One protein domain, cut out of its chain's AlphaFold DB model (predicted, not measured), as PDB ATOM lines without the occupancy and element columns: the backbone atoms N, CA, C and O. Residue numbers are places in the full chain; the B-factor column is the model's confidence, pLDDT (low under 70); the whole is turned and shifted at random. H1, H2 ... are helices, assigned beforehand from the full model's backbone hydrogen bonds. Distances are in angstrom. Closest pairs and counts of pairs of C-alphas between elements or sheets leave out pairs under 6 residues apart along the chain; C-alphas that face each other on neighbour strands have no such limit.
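What this domain is: This is residues 203 to 316 of the 350 residues of an uncharacterized protein of Didymella exigua CBS 183.55 (UniProt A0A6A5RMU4). Five helices, H1, H2, H3, H4 and H6, run up and down along the long axis as a bundle, side by side or at moderate tilts in a ring of neighbours H1, H2, H6, H4, H3, with the ring only weakly closed between H3 and H1. The short H5 sits in the turn between H4 and H6 at one end, and the last stretch, residues 297 to 316, with no named element, runs back along the outside of the bundle. The printed part has 114 residues, with six named helices, H1 to H6 in chain order, and no named strand; the class is all helix. It is compact, with a radius of gyration of the C-alphas of 13.9 A and spans of 41 by 28 by 23 A.

How they stand to each other: H1, residues 205 to 214, and H2, residues 219 to 232, form a helical hairpin and touch, the closest C-alphas being those of Ala 211 and Val 222, 6.2 A apart, at a shallow tilt of 14 degrees, opposite ways. H3, residues 242 to 253, only just touches H1, with 3 pairs of C-alphas within 8 A and residues 243 to 247 alone; the closest C-alphas, of Gln 209 and Leu 244, are 6.4 A apart. H3 and H4, residues 257 to 271, form a second helical hairpin at a steep tilt of 38 degrees; the closest C-alphas, of Cys 248 and Gly 259, are 4.1 A apart. H6, residues 283 to 296, touches H4 at a steep tilt of 38 degrees, opposite ways, with the C-alphas of Ile 265 and Ala 294 closest at 5.5 A. H6 touches H2 with residues 283 to 287 alone; the closest C-alphas, of Arg 231 and Arg 283, are 6.0 A apart. H2 and H4 are near each other. H5, residues 274 to 277, is close to H6 but not clearly touching, with the C-alphas of Tyr 277 and Leu 286 closest at 7.9 A. Every O i to N i+4 pair is within hydrogen-bond range in H1, H2, H3 and H4, and 8 of 10 in H6; H5 is too short for such a pair.

Where its parts are: H1 begins at C-alpha 205, (-5.673, 38.487, -24.412), and is 13.4 A long. H2 is 19.8 A long, H3 16.5 A, H4 21.5 A and H5 6.5 A. H4 begins at C-alpha 257, (13.722, 32.714, -19.867). H6, 19.5 A long, ends at C-alpha 296, (13.457, 44.807, -15.163).

The domain as a whole: The two C-alphas farthest apart, of Asp 254 and Val 316, are 42.1 A apart. The printed part has no cut. The link from H2 to H3 is short, the other links between helices are tight, and none is long. The mean pLDDT of the printed part is 78.1; 32 residues are under 70, among them residues 234 to 238, 271 to 286 and 314 to 316.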
ATOM      1  N   PRO A 203      -6.129  45.485 -28.765       90.44
ATOM      2  CA  PRO A 203      -5.642  44.165 -28.391       90.44
ATOM      3  C   PRO A 203      -6.509  43.536 -27.305       90.44
ATOM      4  O   PRO A 203      -6.995  44.216 -26.404       90.44
ATOM      5  N   THR A 204      -6.651  42.222 -27.406       89.25
ATOM      6  CA  THR A 204      -7.253  41.342 -26.401       89.25
ATOM      7  C   THR A 204      -6.195  40.375 -25.878       89.25
ATOM      8  O   THR A 204      -5.093  40.293 -26.427       89.25
ATOM      9  N   LEU A 205      -6.534  39.580 -24.862       88.44
ATOM     10  CA  LEU A 205      -5.673  38.487 -24.412       88.44
ATOM     11  C   LEU A 205      -5.361  37.466 -25.512       88.44
ATOM     12  O   LEU A 205      -4.230  37.004 -25.591       88.44
ATOM     13  N   GLU A 206      -6.300  37.182 -26.413       90.38
ATOM     14  CA  GLU A 206      -6.041  36.347 -27.598       90.38
ATOM     15  C   GLU A 206      -4.952  36.954 -28.493       90.38
ATOM     16  O   GLU A 206      -4.156  36.244 -29.101       90.38
ATOM     17  N   THR A 207      -4.879  38.287 -28.558       92.75
ATOM     18  CA  THR A 207      -3.816  38.966 -29.307       92.75
ATOM     19  C   THR A 207      -2.459  38.795 -28.626       92.75
ATOM     20  O   THR A 207      -1.459  38.586 -29.308       92.75
ATOM     21  N   VAL A 208      -2.421  38.855 -27.290       93.31
ATOM     22  CA  VAL A 208      -1.207  38.579 -26.506       93.31
ATOM     23  C   VAL A 208      -0.778  37.123 -26.689       93.31
ATOM     24  O   VAL A 208       0.392  36.865 -26.947       93.31
ATOM     25  N   GLN A 209      -1.720  36.177 -26.630       93.00
ATOM     26  CA  GLN A 209      -1.460  34.757 -26.880       93.00
ATOM     27  C   GLN A 209      -0.856  34.536 -28.265       93.00
ATOM     28  O   GLN A 209       0.154  33.855 -28.367       93.00
ATOM     29  N   PHE A 210      -1.402  35.169 -29.307       94.44
ATOM     30  CA  PHE A 210      -0.830  35.090 -30.652       94.44
ATOM     31  C   PHE A 210       0.614  35.621 -30.698       94.44
ATOM     32  O   PHE A 210       1.494  34.973 -31.255       94.44
ATOM     33  N   ALA A 211       0.886  36.775 -30.076       94.75
ATOM     34  CA  ALA A 211       2.229  37.364 -30.040       94.75
ATOM     35  C   ALA A 211       3.266  36.466 -29.334       94.75
ATOM     36  O   ALA A 211       4.447  36.487 -29.676       94.75
ATOM     37  N   VAL A 212       2.816  35.686 -28.351       93.75
ATOM     38  CA  VAL A 212       3.653  34.827 -27.509       93.75
ATOM     39  C   VAL A 212       3.821  33.421 -28.100       93.75
ATOM     40  O   VAL A 212       4.929  32.893 -28.129       93.75
ATOM     41  N   ALA A 213       2.731  32.803 -28.556       91.88
ATOM     42  CA  ALA A 213       2.704  31.402 -28.972       91.88
ATOM     43  C   ALA A 213       2.961  31.206 -30.471       91.88
ATOM     44  O   ALA A 213       3.665  30.267 -30.838       91.88
ATOM     45  N   ASP A 214       2.408  32.081 -31.315       92.56
ATOM     46  CA  ASP A 214       2.443  31.932 -32.776       92.56
ATOM     47  C   ASP A 214       3.501  32.825 -33.450       92.56
ATOM     48  O   ASP A 214       3.874  32.587 -34.599       92.56
ATOM     49  N   ALA A 215       3.977  33.863 -32.759       92.44
ATOM     50  CA  ALA A 215       5.061  34.734 -33.214       92.44
ATOM     51  C   ALA A 215       6.362  34.475 -32.423       92.44
ATOM     52  O   ALA A 215       6.566  33.405 -31.855       92.44
ATOM     53  N   SER A 216       7.289  35.432 -32.413       88.31
ATOM     54  CA  SER A 216       8.620  35.276 -31.805       88.31
ATOM     55  C   SER A 216       8.656  35.413 -30.276       88.31
ATOM     56  O   SER A 216       9.700  35.148 -29.669       88.31
ATOM     57  N   CYS A 217       7.549  35.843 -29.656       88.50
ATOM     58  CA  CYS A 217       7.516  36.324 -28.276       88.50
ATOM     59  C   CYS A 217       8.525  37.470 -28.024       88.50
ATOM     60  O   CYS A 217       9.200  37.500 -26.994       88.50
ATOM     61  N   ASP A 218       8.635  38.414 -28.966       91.38
ATOM     62  CA  ASP A 218       9.416  39.646 -28.795       91.38
ATOM     63  C   ASP A 218       8.938  40.440 -27.568       91.38
ATOM     64  O   ASP A 218       7.746  40.744 -27.427       91.38
ATOM     65  N   ARG A 219       9.868  40.777 -26.665       89.94
ATOM     66  CA  ARG A 219       9.532  41.388 -25.371       89.94
ATOM     67  C   ARG A 219       8.869  42.750 -25.523       89.94
ATOM     68  O   ARG A 219       7.912  43.037 -24.804       89.94
ATOM     69  N   SER A 220       9.347  43.569 -26.457       90.88
ATOM     70  CA  SER A 220       8.840  44.923 -26.697       90.88
ATOM     71  C   SER A 220       7.400  44.870 -27.213       90.88
ATOM     72  O   SER A 220       6.509  45.540 -26.689       90.88
ATOM     73  N   ILE A 221       7.147  43.991 -28.184       93.94
ATOM     74  CA  ILE A 221       5.828  43.759 -28.771       93.94
ATOM     75  C   ILE A 221       4.846  43.176 -27.749       93.94
ATOM     76  O   ILE A 221       3.708  43.649 -27.651       93.94
ATOM     77  N   VAL A 222       5.253  42.151 -26.993       92.25
ATOM     78  CA  VAL A 222       4.389  41.510 -25.991       92.25
ATOM     79  C   VAL A 222       4.053  42.496 -24.875       92.25
ATOM     80  O   VAL A 222       2.881  42.616 -24.514       92.25
ATOM     81  N   TYR A 223       5.039  43.254 -24.384       89.50
ATOM     82  CA  TYR A 223       4.826  44.292 -23.376       89.50
ATOM     83  C   TYR A 223       3.846  45.366 -23.869       89.50
ATOM     84  O   TYR A 223       2.858  45.650 -23.190       89.50
ATOM     85  N   ASP A 224       4.064  45.927 -25.064       90.81
ATOM     86  CA  ASP A 224       3.191  46.963 -25.629       90.81
ATOM     87  C   ASP A 224       1.753  46.463 -25.835       90.81
ATOM     88  O   ASP A 224       0.771  47.144 -25.514       90.81
ATOM     89  N   THR A 225       1.621  45.233 -26.330       92.44
ATOM     90  CA  THR A 225       0.328  44.592 -26.583       92.44
ATOM     91  C   THR A 225      -0.414  44.317 -25.283       92.44
ATOM     92  O   THR A 225      -1.610  44.603 -25.198       92.44
ATOM     93  N   LEU A 226       0.282  43.821 -24.259       89.50
ATOM     94  CA  LEU A 226      -0.286  43.562 -22.940       89.50
ATOM     95  C   LEU A 226      -0.718  44.861 -22.253       89.50
ATOM     96  O   LEU A 226      -1.838  44.937 -21.749       89.50
ATOM     97  N   ARG A 227       0.124  45.900 -22.303       86.06
ATOM     98  CA  ARG A 227      -0.194  47.240 -21.792       86.06
ATOM     99  C   ARG A 227      -1.454  47.788 -22.437       86.06
ATOM    100  O   ARG A 227      -2.365  48.264 -21.763       86.06
ATOM    101  N   SER A 228      -1.507  47.706 -23.759       86.81
ATOM    102  CA  SER A 228      -2.639  48.185 -24.537       86.81
ATOM    103  C   SER A 228      -3.903  47.387 -24.220       86.81
ATOM    104  O   SER A 228      -4.956  47.983 -24.007       86.81
ATOM    105  N   ALA A 229      -3.815  46.056 -24.124       87.56
ATOM    106  CA  ALA A 229      -4.949  45.220 -23.743       87.56
ATOM    107  C   ALA A 229      -5.453  45.612 -22.348       87.56
ATOM    108  O   ALA A 229      -6.650  45.825 -22.165       87.56
ATOM    109  N   TYR A 230      -4.536  45.809 -21.394       81.56
ATOM    110  CA  TYR A 230      -4.849  46.201 -20.020       81.56
ATOM    111  C   TYR A 230      -5.586  47.535 -19.974       81.56
ATOM    112  O   TYR A 230      -6.681  47.629 -19.417       81.56
ATOM    113  N   ARG A 231      -5.042  48.548 -20.652       79.62
ATOM    114  CA  ARG A 231      -5.640  49.880 -20.761       79.62
ATOM    115  C   ARG A 231      -7.069  49.842 -21.297       79.62
ATOM    116  O   ARG A 231      -7.922  50.566 -20.786       79.62
ATOM    117  N   TRP A 232      -7.315  49.049 -22.340       77.62
ATOM    118  CA  TRP A 232      -8.604  49.019 -23.035       77.62
ATOM    119  C   TRP A 232      -9.613  48.029 -22.452       77.62
ATOM    120  O   TRP A 232     -10.787  48.119 -22.808       77.62
ATOM    121  N   SER A 233      -9.183  47.120 -21.578       75.00
ATOM    122  CA  SER A 233     -10.072  46.152 -20.937       75.00
ATOM    123  C   SER A 233     -11.086  46.821 -20.009       75.00
ATOM    124  O   SER A 233     -10.795  47.807 -19.319       75.00
ATOM    125  N   SER A 234     -12.309  46.293 -19.998       65.31
ATOM    126  CA  SER A 234     -13.332  46.757 -19.065       65.31
ATOM    127  C   SER A 234     -12.995  46.297 -17.641       65.31
ATOM    128  O   SER A 234     -12.484  45.199 -17.443       65.31
ATOM    129  N   SER A 235     -13.295  47.107 -16.617       57.12
ATOM    130  CA  SER A 235     -13.053  46.727 -15.208       57.12
ATOM    131  C   SER A 235     -13.831  45.474 -14.767       57.12
ATOM    132  O   SER A 235     -13.572  44.941 -13.693       57.12
ATOM    133  N   SER A 236     -14.807  45.038 -15.570       50.94
ATOM    134  CA  SER A 236     -15.635  43.846 -15.370       50.94
ATOM    135  C   SER A 236     -15.115  42.596 -16.082       50.94
ATOM    136  O   SER A 236     -15.605  41.505 -15.802       50.94
ATOM    137  N   GLU A 237     -14.169  42.725 -17.014       60.41
ATOM    138  CA  GLU A 237     -13.573  41.570 -17.683       60.41
ATOM    139  C   GLU A 237     -12.605  40.875 -16.727       60.41
ATOM    140  O   GLU A 237     -11.541  41.394 -16.391       60.41
ATOM    141  N   ALA A 238     -12.976  39.677 -16.279       62.31
ATOM    142  CA  ALA A 238     -12.026  38.772 -15.661       62.31
ATOM    143  C   ALA A 238     -11.061  38.291 -16.750       62.31
ATOM    144  O   ALA A 238     -11.452  37.603 -17.689       62.31
ATOM    145  N   TRP A 239      -9.800  38.689 -16.637       72.56
ATOM    146  CA  TRP A 239      -8.749  38.228 -17.527       72.56
ATOM    147  C   TRP A 239      -8.453  36.755 -17.245       72.56
ATOM    148  O   TRP A 239      -7.924  36.417 -16.184       72.56
ATOM    149  N   ASP A 240      -8.801  35.878 -18.185       78.38
ATOM    150  CA  ASP A 240      -8.408  34.475 -18.118       78.38
ATOM    151  C   ASP A 240      -6.973  34.304 -18.625       78.38
ATOM    152  O   ASP A 240      -6.691  34.273 -19.824       78.38
ATOM    153  N   TYR A 241      -6.048  34.201 -17.676       81.12
ATOM    154  CA  TYR A 241      -4.631  33.992 -17.945       81.12
ATOM    155  C   TYR A 241      -4.258  32.514 -18.113       81.12
ATOM    156  O   TYR A 241      -3.078  32.224 -18.282       81.12
ATOM    157  N   SER A 242      -5.205  31.569 -18.038       84.94
ATOM    158  CA  SER A 242      -4.902  30.135 -17.903       84.94
ATOM    159  C   SER A 242      -4.045  29.586 -19.046       84.94
ATOM    160  O   SER A 242      -3.054  28.904 -18.798       84.94
ATOM    161  N   SER A 243      -4.363  29.941 -20.292       87.56
ATOM    162  CA  SER A 243      -3.593  29.522 -21.472       87.56
ATOM    163  C   SER A 243      -2.192  30.143 -21.516       87.56
ATOM    164  O   SER A 243      -1.219  29.456 -21.821       87.56
ATOM    165  N   LEU A 244      -2.059  31.425 -21.158       89.88
ATOM    166  CA  LEU A 244      -0.760  32.097 -21.066       89.88
ATOM    167  C   LEU A 244       0.084  31.515 -19.927       89.88
ATOM    168  O   LEU A 244       1.289  31.346 -20.079       89.88
ATOM    169  N   HIS A 245      -0.543  31.171 -18.802       90.38
ATOM    170  CA  HIS A 245       0.101  30.499 -17.682       90.38
ATOM    171  C   HIS A 245       0.615  29.116 -18.074       90.38
ATOM    172  O   HIS A 245       1.777  28.828 -17.802       90.38
ATOM    173  N   GLN A 246      -0.200  28.313 -18.764       92.06
ATOM    174  CA  GLN A 246       0.211  27.012 -19.290       92.06
ATOM    175  C   GLN A 246       1.395  27.143 -20.253       92.06
ATOM    176  O   GLN A 246       2.360  26.390 -20.135       92.06
ATOM    177  N   TRP A 247       1.352  28.117 -21.166       93.38
ATOM    178  CA  TRP A 247       2.469  28.392 -22.069       93.38
ATOM    179  C   TRP A 247       3.738  28.775 -21.295       93.38
ATOM    180  O   TRP A 247       4.812  28.253 -21.581       93.38
ATOM    181  N   CYS A 248       3.622  29.637 -20.276       92.94
ATOM    182  CA  CYS A 248       4.760  30.004 -19.433       92.94
ATOM    183  C   CYS A 248       5.341  28.780 -18.719       92.94
ATOM    184  O   CYS A 248       6.552  28.611 -18.717       92.94
ATOM    185  N   ASP A 249       4.495  27.930 -18.133       93.44
ATOM    186  CA  ASP A 249       4.932  26.761 -17.364       93.44
ATOM    187  C   ASP A 249       5.655  25.741 -18.262       93.44
ATOM    188  O   ASP A 249       6.688  25.206 -17.867       93.44
ATOM    189  N   GLN A 250       5.179  25.546 -19.499       93.12
ATOM    190  CA  GLN A 250       5.874  24.744 -20.514       93.12
ATOM    191  C   GLN A 250       7.251  25.328 -20.851       93.12
ATOM    192  O   GLN A 250       8.248  24.620 -20.820       93.12
ATOM    193  N   ARG A 251       7.330  26.639 -21.098       92.69
ATOM    194  CA  ARG A 251       8.592  27.312 -21.443       92.69
ATOM    195  C   ARG A 251       9.600  27.336 -20.304       92.69
ATOM    196  O   ARG A 251      10.787  27.190 -20.547       92.69
ATOM    197  N   ILE A 252       9.131  27.484 -19.069       91.75
ATOM    198  CA  ILE A 252       9.974  27.382 -17.873       91.75
ATOM    199  C   ILE A 252      10.544  25.967 -17.748       91.75
ATOM    200  O   ILE A 252      11.703  25.813 -17.375       91.75
ATOM    201  N   TRP A 253       9.752  24.939 -18.068       92.94
ATOM    202  CA  TRP A 253      10.232  23.558 -18.067       92.94
ATOM    203  C   TRP A 253      11.308  23.308 -19.134       92.94
ATOM    204  O   TRP A 253      12.252  22.566 -18.875       92.94
ATOM    205  N   ASP A 254      11.211  24.004 -20.267       92.31
ATOM    206  CA  ASP A 254      12.204  24.001 -21.349       92.31
ATOM    207  C   ASP A 254      13.412  24.938 -21.094       92.31
ATOM    208  O   ASP A 254      14.216  25.157 -22.000       92.31
ATOM    209  N   ASP A 255      13.543  25.514 -19.890       88.44
ATOM    210  CA  ASP A 255      14.581  26.493 -19.508       88.44
ATOM    211  C   ASP A 255      14.600  27.774 -20.383       88.44
ATOM    212  O   ASP A 255      15.615  28.453 -20.541       88.44
ATOM    213  N   ASP A 256      13.449  28.151 -20.955       88.25
ATOM    214  CA  ASP A 256      13.276  29.381 -21.732       88.25
ATOM    215  C   ASP A 256      12.915  30.560 -20.811       88.25
ATOM    216  O   ASP A 256      11.813  30.664 -20.253       88.25
ATOM    217  N   ILE A 257      13.846  31.513 -20.702       87.31
ATOM    218  CA  ILE A 257      13.722  32.714 -19.867       87.31
ATOM    219  C   ILE A 257      12.491  33.576 -20.210       87.31
ATOM    220  O   ILE A 257      11.967  34.273 -19.335       87.31
ATOM    221  N   ARG A 258      11.962  33.499 -21.442       88.06
ATOM    222  CA  ARG A 258      10.724  34.202 -21.835       88.06
ATOM    223  C   ARG A 258       9.517  33.729 -21.034       88.06
ATOM    224  O   ARG A 258       8.662  34.546 -20.688       88.06
ATOM    225  N   GLY A 259       9.469  32.437 -20.699       88.25
ATOM    226  CA  GLY A 259       8.426  31.860 -19.854       88.25
ATOM    227  C   GLY A 259       8.453  32.450 -18.446       88.25
ATOM    228  O   GLY A 259       7.419  32.886 -17.941       88.25
ATOM    229  N   VAL A 260       9.644  32.545 -17.843       88.00
ATOM    230  CA  VAL A 260       9.841  33.142 -16.509       88.00
ATOM    231  C   VAL A 260       9.445  34.622 -16.508       88.00
ATOM    232  O   VAL A 260       8.696  35.067 -15.635       88.00
ATOM    233  N   TRP A 261       9.908  35.374 -17.510       88.44
ATOM    234  CA  TRP A 261       9.626  36.801 -17.661       88.44
ATOM    235  C   TRP A 261       8.122  37.084 -17.767       88.44
ATOM    236  O   TRP A 261       7.573  37.844 -16.963       88.44
ATOM    237  N   LEU A 262       7.426  36.428 -18.703       89.06
ATOM    238  CA  LEU A 262       5.991  36.635 -18.884       89.06
ATOM    239  C   LEU A 262       5.210  36.179 -17.644       89.06
ATOM    240  O   LEU A 262       4.285  36.868 -17.215       89.06
ATOM    241  N   ARG A 263       5.614  35.071 -17.005       88.12
ATOM    242  CA  ARG A 263       4.995  34.595 -15.760       88.12
ATOM    243  C   ARG A 263       5.051  35.650 -14.658       88.12
ATOM    244  O   ARG A 263       4.029  35.888 -14.014       88.12
ATOM    245  N   GLY A 264       6.206  36.290 -14.471       85.44
ATOM    246  CA  GLY A 264       6.389  37.361 -13.490       85.44
ATOM    247  C   GLY A 264       5.486  38.566 -13.760       85.44
ATOM    248  O   GLY A 264       4.845  39.087 -12.841       85.44
ATOM    249  N   ILE A 265       5.353  38.961 -15.029       85.50
ATOM    250  CA  ILE A 265       4.450  40.043 -15.444       85.50
ATOM    251  C   ILE A 265       2.988  39.697 -15.127       85.50
ATOM    252  O   ILE A 265       2.291  40.478 -14.474       85.50
ATOM    253  N   LEU A 266       2.517  38.519 -15.546       85.75
ATOM    254  CA  LEU A 266       1.126  38.098 -15.345       85.75
ATOM    255  C   LEU A 266       0.775  37.955 -13.858       85.75
ATOM    256  O   LEU A 266      -0.312  38.344 -13.428       85.75
ATOM    257  N   GLN A 267       1.704  37.440 -13.048       82.19
ATOM    258  CA  GLN A 267       1.533  37.380 -11.596       82.19
ATOM    259  C   GLN A 267       1.411  38.779 -10.991       82.19
ATOM    260  O   GLN A 267       0.524  39.001 -10.167       82.19
ATOM    261  N   SER A 268       2.239  39.733 -11.412       79.38
ATOM    262  CA  SER A 268       2.204  41.107 -10.895       79.38
ATOM    263  C   SER A 268       0.864  41.791 -11.197       79.38
ATOM    264  O   SER A 268       0.251  42.377 -10.302       79.38
ATOM    265  N   LEU A 269       0.336  41.604 -12.412       77.25
ATOM    266  CA  LEU A 269      -0.984  42.107 -12.816       77.25
ATOM    267  C   LEU A 269      -2.147  41.482 -12.030       77.25
ATOM    268  O   LEU A 269      -3.156  42.141 -11.780       77.25
ATOM    269  N   ARG A 270      -2.023  40.219 -11.605       72.12
ATOM    270  CA  ARG A 270      -3.042  39.544 -10.785       72.12
ATOM    271  C   ARG A 270      -3.078  40.064  -9.344       72.12
ATOM    272  O   ARG A 270      -4.154  40.147  -8.755       72.12
ATOM    273  N   HIS A 271      -1.920  40.388  -8.767       61.38
ATOM    274  CA  HIS A 271      -1.814  40.831  -7.370       61.38
ATOM    275  C   HIS A 271      -2.145  42.315  -7.177       61.38
ATOM    276  O   HIS A 271      -2.508  42.724  -6.069       61.38
ATOM    277  N   SER A 272      -2.096  43.126  -8.237       59.31
ATOM    278  CA  SER A 272      -2.595  44.498  -8.192       59.31
ATOM    279  C   SER A 272      -4.123  44.510  -8.071       59.31
ATOM    280  O   SER A 272      -4.846  44.385  -9.060       59.31
ATOM    281  N   LYS A 273      -4.651  44.644  -6.847       53.44
ATOM    282  CA  LYS A 273      -6.091  44.832  -6.604       53.44
ATOM    283  C   LYS A 273      -6.585  46.097  -7.325       53.44
ATOM    284  O   LYS A 273      -6.408  47.211  -6.839       53.44
ATOM    285  N   LEU A 274      -7.280  45.889  -8.444       52.31
ATOM    286  CA  LEU A 274      -7.930  46.884  -9.314       52.31
ATOM    287  C   LEU A 274      -8.947  47.813  -8.612       52.31
ATOM    288  O   LEU A 274      -9.386  48.794  -9.197       52.31
ATOM    289  N   ALA A 275      -9.336  47.542  -7.363       49.47
ATOM    290  CA  ALA A 275     -10.489  48.194  -6.739       49.47
ATOM    291  C   ALA A 275     -10.215  49.569  -6.092       49.47
ATOM    292  O   ALA A 275     -11.162  50.329  -5.895       49.47
ATOM    293  N   PHE A 276      -8.964  49.908  -5.742       43.62
ATOM    294  CA  PHE A 276      -8.672  51.129  -4.961       43.62
ATOM    295  C   PHE A 276      -7.940  52.230  -5.752       43.62
ATOM    296  O   PHE A 276      -8.217  53.410  -5.556       43.62
ATOM    297  N   TYR A 277      -7.063  51.865  -6.694       47.12
ATOM    298  CA  TYR A 277      -6.229  52.827  -7.437       47.12
ATOM    299  C   TYR A 277      -6.866  53.373  -8.731       47.12
ATOM    300  O   TYR A 277      -6.467  54.449  -9.179       47.12
ATOM    301  N   ASP A 278      -7.902  52.715  -9.275       48.03
ATOM    302  CA  ASP A 278      -8.599  53.107 -10.525       48.03
ATOM    303  C   ASP A 278      -9.301  54.485 -10.406       48.03
ATOM    304  O   ASP A 278      -9.650  55.113 -11.402       48.03
ATOM    305  N   LYS A 279      -9.494  55.001  -9.177       47.94
ATOM    306  CA  LYS A 279     -10.086  56.332  -8.934       47.94
ATOM    307  C   LYS A 279      -9.067  57.481  -8.914       47.94
ATOM    308  O   LYS A 279      -9.469  58.628  -9.117       47.94
ATOM    309  N   ILE A 280      -7.777  57.204  -8.685       50.88
ATOM    310  CA  ILE A 280      -6.758  58.236  -8.404       50.88
ATOM    311  C   ILE A 280      -5.654  58.278  -9.474       50.88
ATOM    312  O   ILE A 280      -5.222  59.374  -9.827       50.88
ATOM    313  N   MET A 281      -5.236  57.139 -10.041       53.38
ATOM    314  CA  MET A 281      -4.115  57.064 -10.994       53.38
ATOM    315  C   MET A 281      -4.551  56.744 -12.428       53.38
ATOM    316  O   MET A 281      -5.538  56.048 -12.652       53.38
ATOM    317  N   ASP A 282      -3.791  57.246 -13.406       67.56
ATOM    318  CA  ASP A 282      -3.910  56.841 -14.809       67.56
ATOM    319  C   ASP A 282      -3.549  55.352 -14.963       67.56
ATOM    320  O   ASP A 282      -2.542  54.894 -14.417       67.56
ATOM    321  N   ARG A 283      -4.360  54.588 -15.707       67.38
ATOM    322  CA  ARG A 283      -4.173  53.137 -15.892       67.38
ATOM    323  C   ARG A 283      -2.831  52.794 -16.525       67.38
ATOM    324  O   ARG A 283      -2.251  51.767 -16.191       67.38
ATOM    325  N   ASP A 284      -2.332  53.664 -17.401       66.50
ATOM    326  CA  ASP A 284      -1.007  53.513 -18.002       66.50
ATOM    327  C   ASP A 284       0.109  53.627 -16.950       66.50
ATOM    328  O   ASP A 284       1.056  52.840 -16.973       66.50
ATOM    329  N   ALA A 285      -0.010  54.560 -16.002       68.62
ATOM    330  CA  ALA A 285       0.953  54.722 -14.913       68.62
ATOM    331  C   ALA A 285       0.889  53.549 -13.923       68.62
ATOM    332  O   ALA A 285       1.925  53.060 -13.478       68.62
ATOM    333  N   LEU A 286      -0.317  53.056 -13.619       67.88
ATOM    334  CA  LEU A 286      -0.509  51.874 -12.779       67.88
ATOM    335  C   LEU A 286       0.121  50.629 -13.418       67.88
ATOM    336  O   LEU A 286       0.884  49.933 -12.755       67.88
ATOM    337  N   PHE A 287      -0.158  50.380 -14.703       74.50
ATOM    338  CA  PHE A 287       0.436  49.264 -15.439       74.50
ATOM    339  C   PHE A 287       1.963  49.347 -15.438       74.50
ATOM    340  O   PHE A 287       2.615  48.366 -15.097       74.50
ATOM    341  N   SER A 288       2.519  50.519 -15.761       74.31
ATOM    342  CA  SER A 288       3.971  50.741 -15.787       74.31
ATOM    343  C   SER A 288       4.585  50.415 -14.421       74.31
ATOM    344  O   SER A 288       5.458  49.565 -14.326       74.31
ATOM    345  N   ASN A 289       4.025  50.936 -13.325       70.88
ATOM    346  CA  ASN A 289       4.526  50.660 -11.972       70.88
ATOM    347  C   ASN A 289       4.494  49.171 -11.578       70.88
ATOM    348  O   ASN A 289       5.363  48.713 -10.842       70.88
ATOM    349  N   ILE A 290       3.484  48.422 -12.027       70.50
ATOM    350  CA  ILE A 290       3.336  46.993 -11.710       70.50
ATOM    351  C   ILE A 290       4.271  46.142 -12.573       70.50
ATOM    352  O   ILE A 290       4.881  45.189 -12.090       70.50
ATOM    353  N   VAL A 291       4.338  46.453 -13.865       72.19
ATOM    354  CA  VAL A 291       4.961  45.591 -14.869       72.19
ATOM    355  C   VAL A 291       6.425  45.941 -15.084       72.19
ATOM    356  O   VAL A 291       7.208  45.031 -15.320       72.19
ATOM    357  N   ASP A 292       6.830  47.204 -14.949       72.62
ATOM    358  CA  ASP A 292       8.224  47.615 -15.151       72.62
ATOM    359  C   ASP A 292       9.149  46.978 -14.113       72.62
ATOM    360  O   ASP A 292      10.182  46.430 -14.483       72.62
ATOM    361  N   ALA A 293       8.726  46.916 -12.847       69.56
ATOM    362  CA  ALA A 293       9.476  46.222 -11.800       69.56
ATOM    363  C   ALA A 293       9.660  44.721 -12.108       69.56
ATOM    364  O   ALA A 293      10.722  44.151 -11.861       69.56
ATOM    365  N   ALA A 294       8.638  44.076 -12.681       68.88
ATOM    366  CA  ALA A 294       8.700  42.670 -13.073       68.88
ATOM    367  C   ALA A 294       9.502  42.451 -14.368       68.88
ATOM    368  O   ALA A 294      10.171  41.431 -14.505       68.88
ATOM    369  N   ALA A 295       9.451  43.393 -15.312       68.62
ATOM    370  CA  ALA A 295      10.175  43.326 -16.576       68.62
ATOM    371  C   ALA A 295      11.683  43.571 -16.392       68.62
ATOM    372  O   ALA A 295      12.488  42.906 -17.044       68.62
ATOM    373  N   GLU A 296      12.062  44.477 -15.486       71.38
ATOM    374  CA  GLU A 296      13.457  44.807 -15.163       71.38
ATOM    375  C   GLU A 296      14.156  43.692 -14.379       71.38
ATOM    376  O   GLU A 296      15.333  43.437 -14.604       71.38
ATOM    377  N   ALA A 297      13.431  42.933 -13.551       68.25
ATOM    378  CA  ALA A 297      13.998  41.823 -12.775       68.25
ATOM    379  C   ALA A 297      14.668  40.718 -13.621       68.25
ATOM    380  O   ALA A 297      15.422  39.902 -13.089       68.25
ATOM    381  N   TYR A 298      14.396  40.675 -14.929       67.88
ATOM    382  CA  TYR A 298      14.936  39.668 -15.842       67.88
ATOM    383  C   TYR A 298      15.733  40.263 -17.009       67.88
ATOM    384  O   TYR A 298      16.169  39.490 -17.857       67.88
ATOM    385  N   SER A 299      15.948  41.588 -17.073       67.38
ATOM    386  CA  SER A 299      16.569  42.258 -18.231       67.38
ATOM    387  C   SER A 299      17.947  41.710 -18.587       67.38
ATOM    388  O   SER A 299      18.227  41.492 -19.762       67.38
ATOM    389  N   ASP A 300      18.763  41.418 -17.576       69.81
ATOM    390  CA  ASP A 300      20.178  41.056 -17.733       69.81
ATOM    391  C   ASP A 300      20.382  39.636 -18.283       69.81
ATOM    392  O   ASP A 300      21.496  39.237 -18.613       69.81
ATOM    393  N   LYS A 301      19.301  38.849 -18.374       74.06
ATOM    394  CA  LYS A 301      19.314  37.466 -18.872       74.06
ATOM    395  C   LYS A 301      18.944  37.349 -20.349       74.06
ATOM    396  O   LYS A 301      18.931  36.244 -20.886       74.06
ATOM    397  N   PHE A 302      18.621  38.464 -20.995       73.75
ATOM    398  CA  PHE A 302      18.236  38.500 -22.395       73.75
ATOM    399  C   PHE A 302      19.324  39.140 -23.259       73.75
ATOM    400  O   PHE A 302      19.940  40.127 -22.869       73.75
ATOM    401  N   CYS A 303      19.516  38.602 -24.465       68.56
ATOM    402  CA  CYS A 303      20.430  39.164 -25.464       68.56
ATOM    403  C   CYS A 303      19.745  40.153 -26.428       68.56
ATOM    404  O   CYS A 303      20.422  40.712 -27.288       68.56
ATOM    405  N   ASP A 304      18.420  40.328 -26.343       72.94
ATOM    406  CA  ASP A 304      17.644  41.236 -27.194       72.94
ATOM    407  C   ASP A 304      17.459  42.620 -26.547       72.94
ATOM    408  O   ASP A 304      17.450  42.773 -25.323       72.94
ATOM    409  N   GLU A 305      17.305  43.650 -27.380       79.25
ATOM    410  CA  GLU A 305      17.031  45.012 -26.920       79.25
ATOM    411  C   GLU A 305      15.551  45.150 -26.535       79.25
ATOM    412  O   GLU A 305      14.654  44.876 -27.334       79.25
ATOM    413  N   PHE A 306      15.282  45.592 -25.305       82.88
ATOM    414  CA  PHE A 306      13.924  45.877 -24.846       82.88
ATOM    415  C   PHE A 306      13.584  47.350 -25.068       82.88
ATOM    416  O   PHE A 306      14.072  48.230 -24.355       82.88
ATOM    417  N   ILE A 307      12.721  47.616 -26.047       84.94
ATOM    418  CA  ILE A 307      12.351  48.964 -26.477       84.94
ATOM    419  C   ILE A 307      10.979  49.324 -25.901       84.94
ATOM    420  O   ILE A 307       9.988  48.621 -26.096       84.94
ATOM    421  N   ARG A 308      10.911  50.469 -25.211       82.31
ATOM    422  CA  ARG A 308       9.674  51.041 -24.659       82.31
ATOM    423  C   ARG A 308       9.420  52.416 -25.269       82.31
ATOM    424  O   ARG A 308      10.045  53.396 -24.869       82.31
ATOM    425  N   ASN A 309       8.459  52.517 -26.184       82.12
ATOM    426  CA  ASN A 309       8.072  53.806 -26.757       82.12
ATOM    427  C   ASN A 309       6.917  54.440 -25.974       82.12
ATOM    428  O   ASN A 309       5.877  53.828 -25.724       82.12
ATOM    429  N   GLN A 310       7.063  55.716 -25.615       75.44
ATOM    430  CA  GLN A 310       5.968  56.495 -25.039       75.44
ATOM    431  C   GLN A 310       5.146  57.166 -26.134       75.44
ATOM    432  O   GLN A 310       5.334  58.338 -26.456       75.44
ATOM    433  N   LEU A 311       4.182  56.438 -26.682       75.75
ATOM    434  CA  LEU A 311       3.378  56.974 -27.770       75.75
ATOM    435  C   LEU A 311       2.267  57.907 -27.252       75.75
ATOM    436  O   LEU A 311       1.567  57.577 -26.291       75.75
ATOM    437  N   PRO A 312       2.048  59.082 -27.867       74.25
ATOM    438  CA  PRO A 312       1.041  60.042 -27.411       74.25
ATOM    439  C   PRO A 312      -0.382  59.734 -27.907       74.25
ATOM    440  O   PRO A 312      -1.299  60.528 -27.668       74.25
ATOM    441  N   TRP A 313      -0.589  58.609 -28.593       70.94
ATOM    442  CA  TRP A 313      -1.889  58.199 -29.118       70.94
ATOM    443  C   TRP A 313      -2.936  58.063 -28.009       70.94
ATOM    444  O   TRP A 313      -2.710  57.430 -26.981       70.94
ATOM    445  N   ASN A 314      -4.114  58.651 -28.229       58.78
ATOM    446  CA  ASN A 314      -5.278  58.563 -27.337       58.78
ATOM    447  C   ASN A 314      -5.026  58.951 -25.865       58.78
ATOM    448  O   ASN A 314      -5.823  58.569 -25.005       58.78
ATOM    449  N   LYS A 315      -3.951  59.691 -25.541       61.31
ATOM    450  CA  LYS A 315      -3.739  60.231 -24.185       61.31
ATOM    451  C   LYS A 315      -4.926  61.122 -23.802       61.31
ATOM    452  O   LYS A 315      -5.235  62.080 -24.512       61.31
ATOM    453  N   VAL A 316      -5.590  60.794 -22.695       44.78
ATOM    454  CA  VAL A 316      -6.670  61.604 -22.119       44.78
ATOM    455  C   VAL A 316      -6.016  62.676 -21.249       44.78
ATOM    456  O   VAL A 316      -5.354  62.361 -20.268       44.78
TER     457      VAL A 316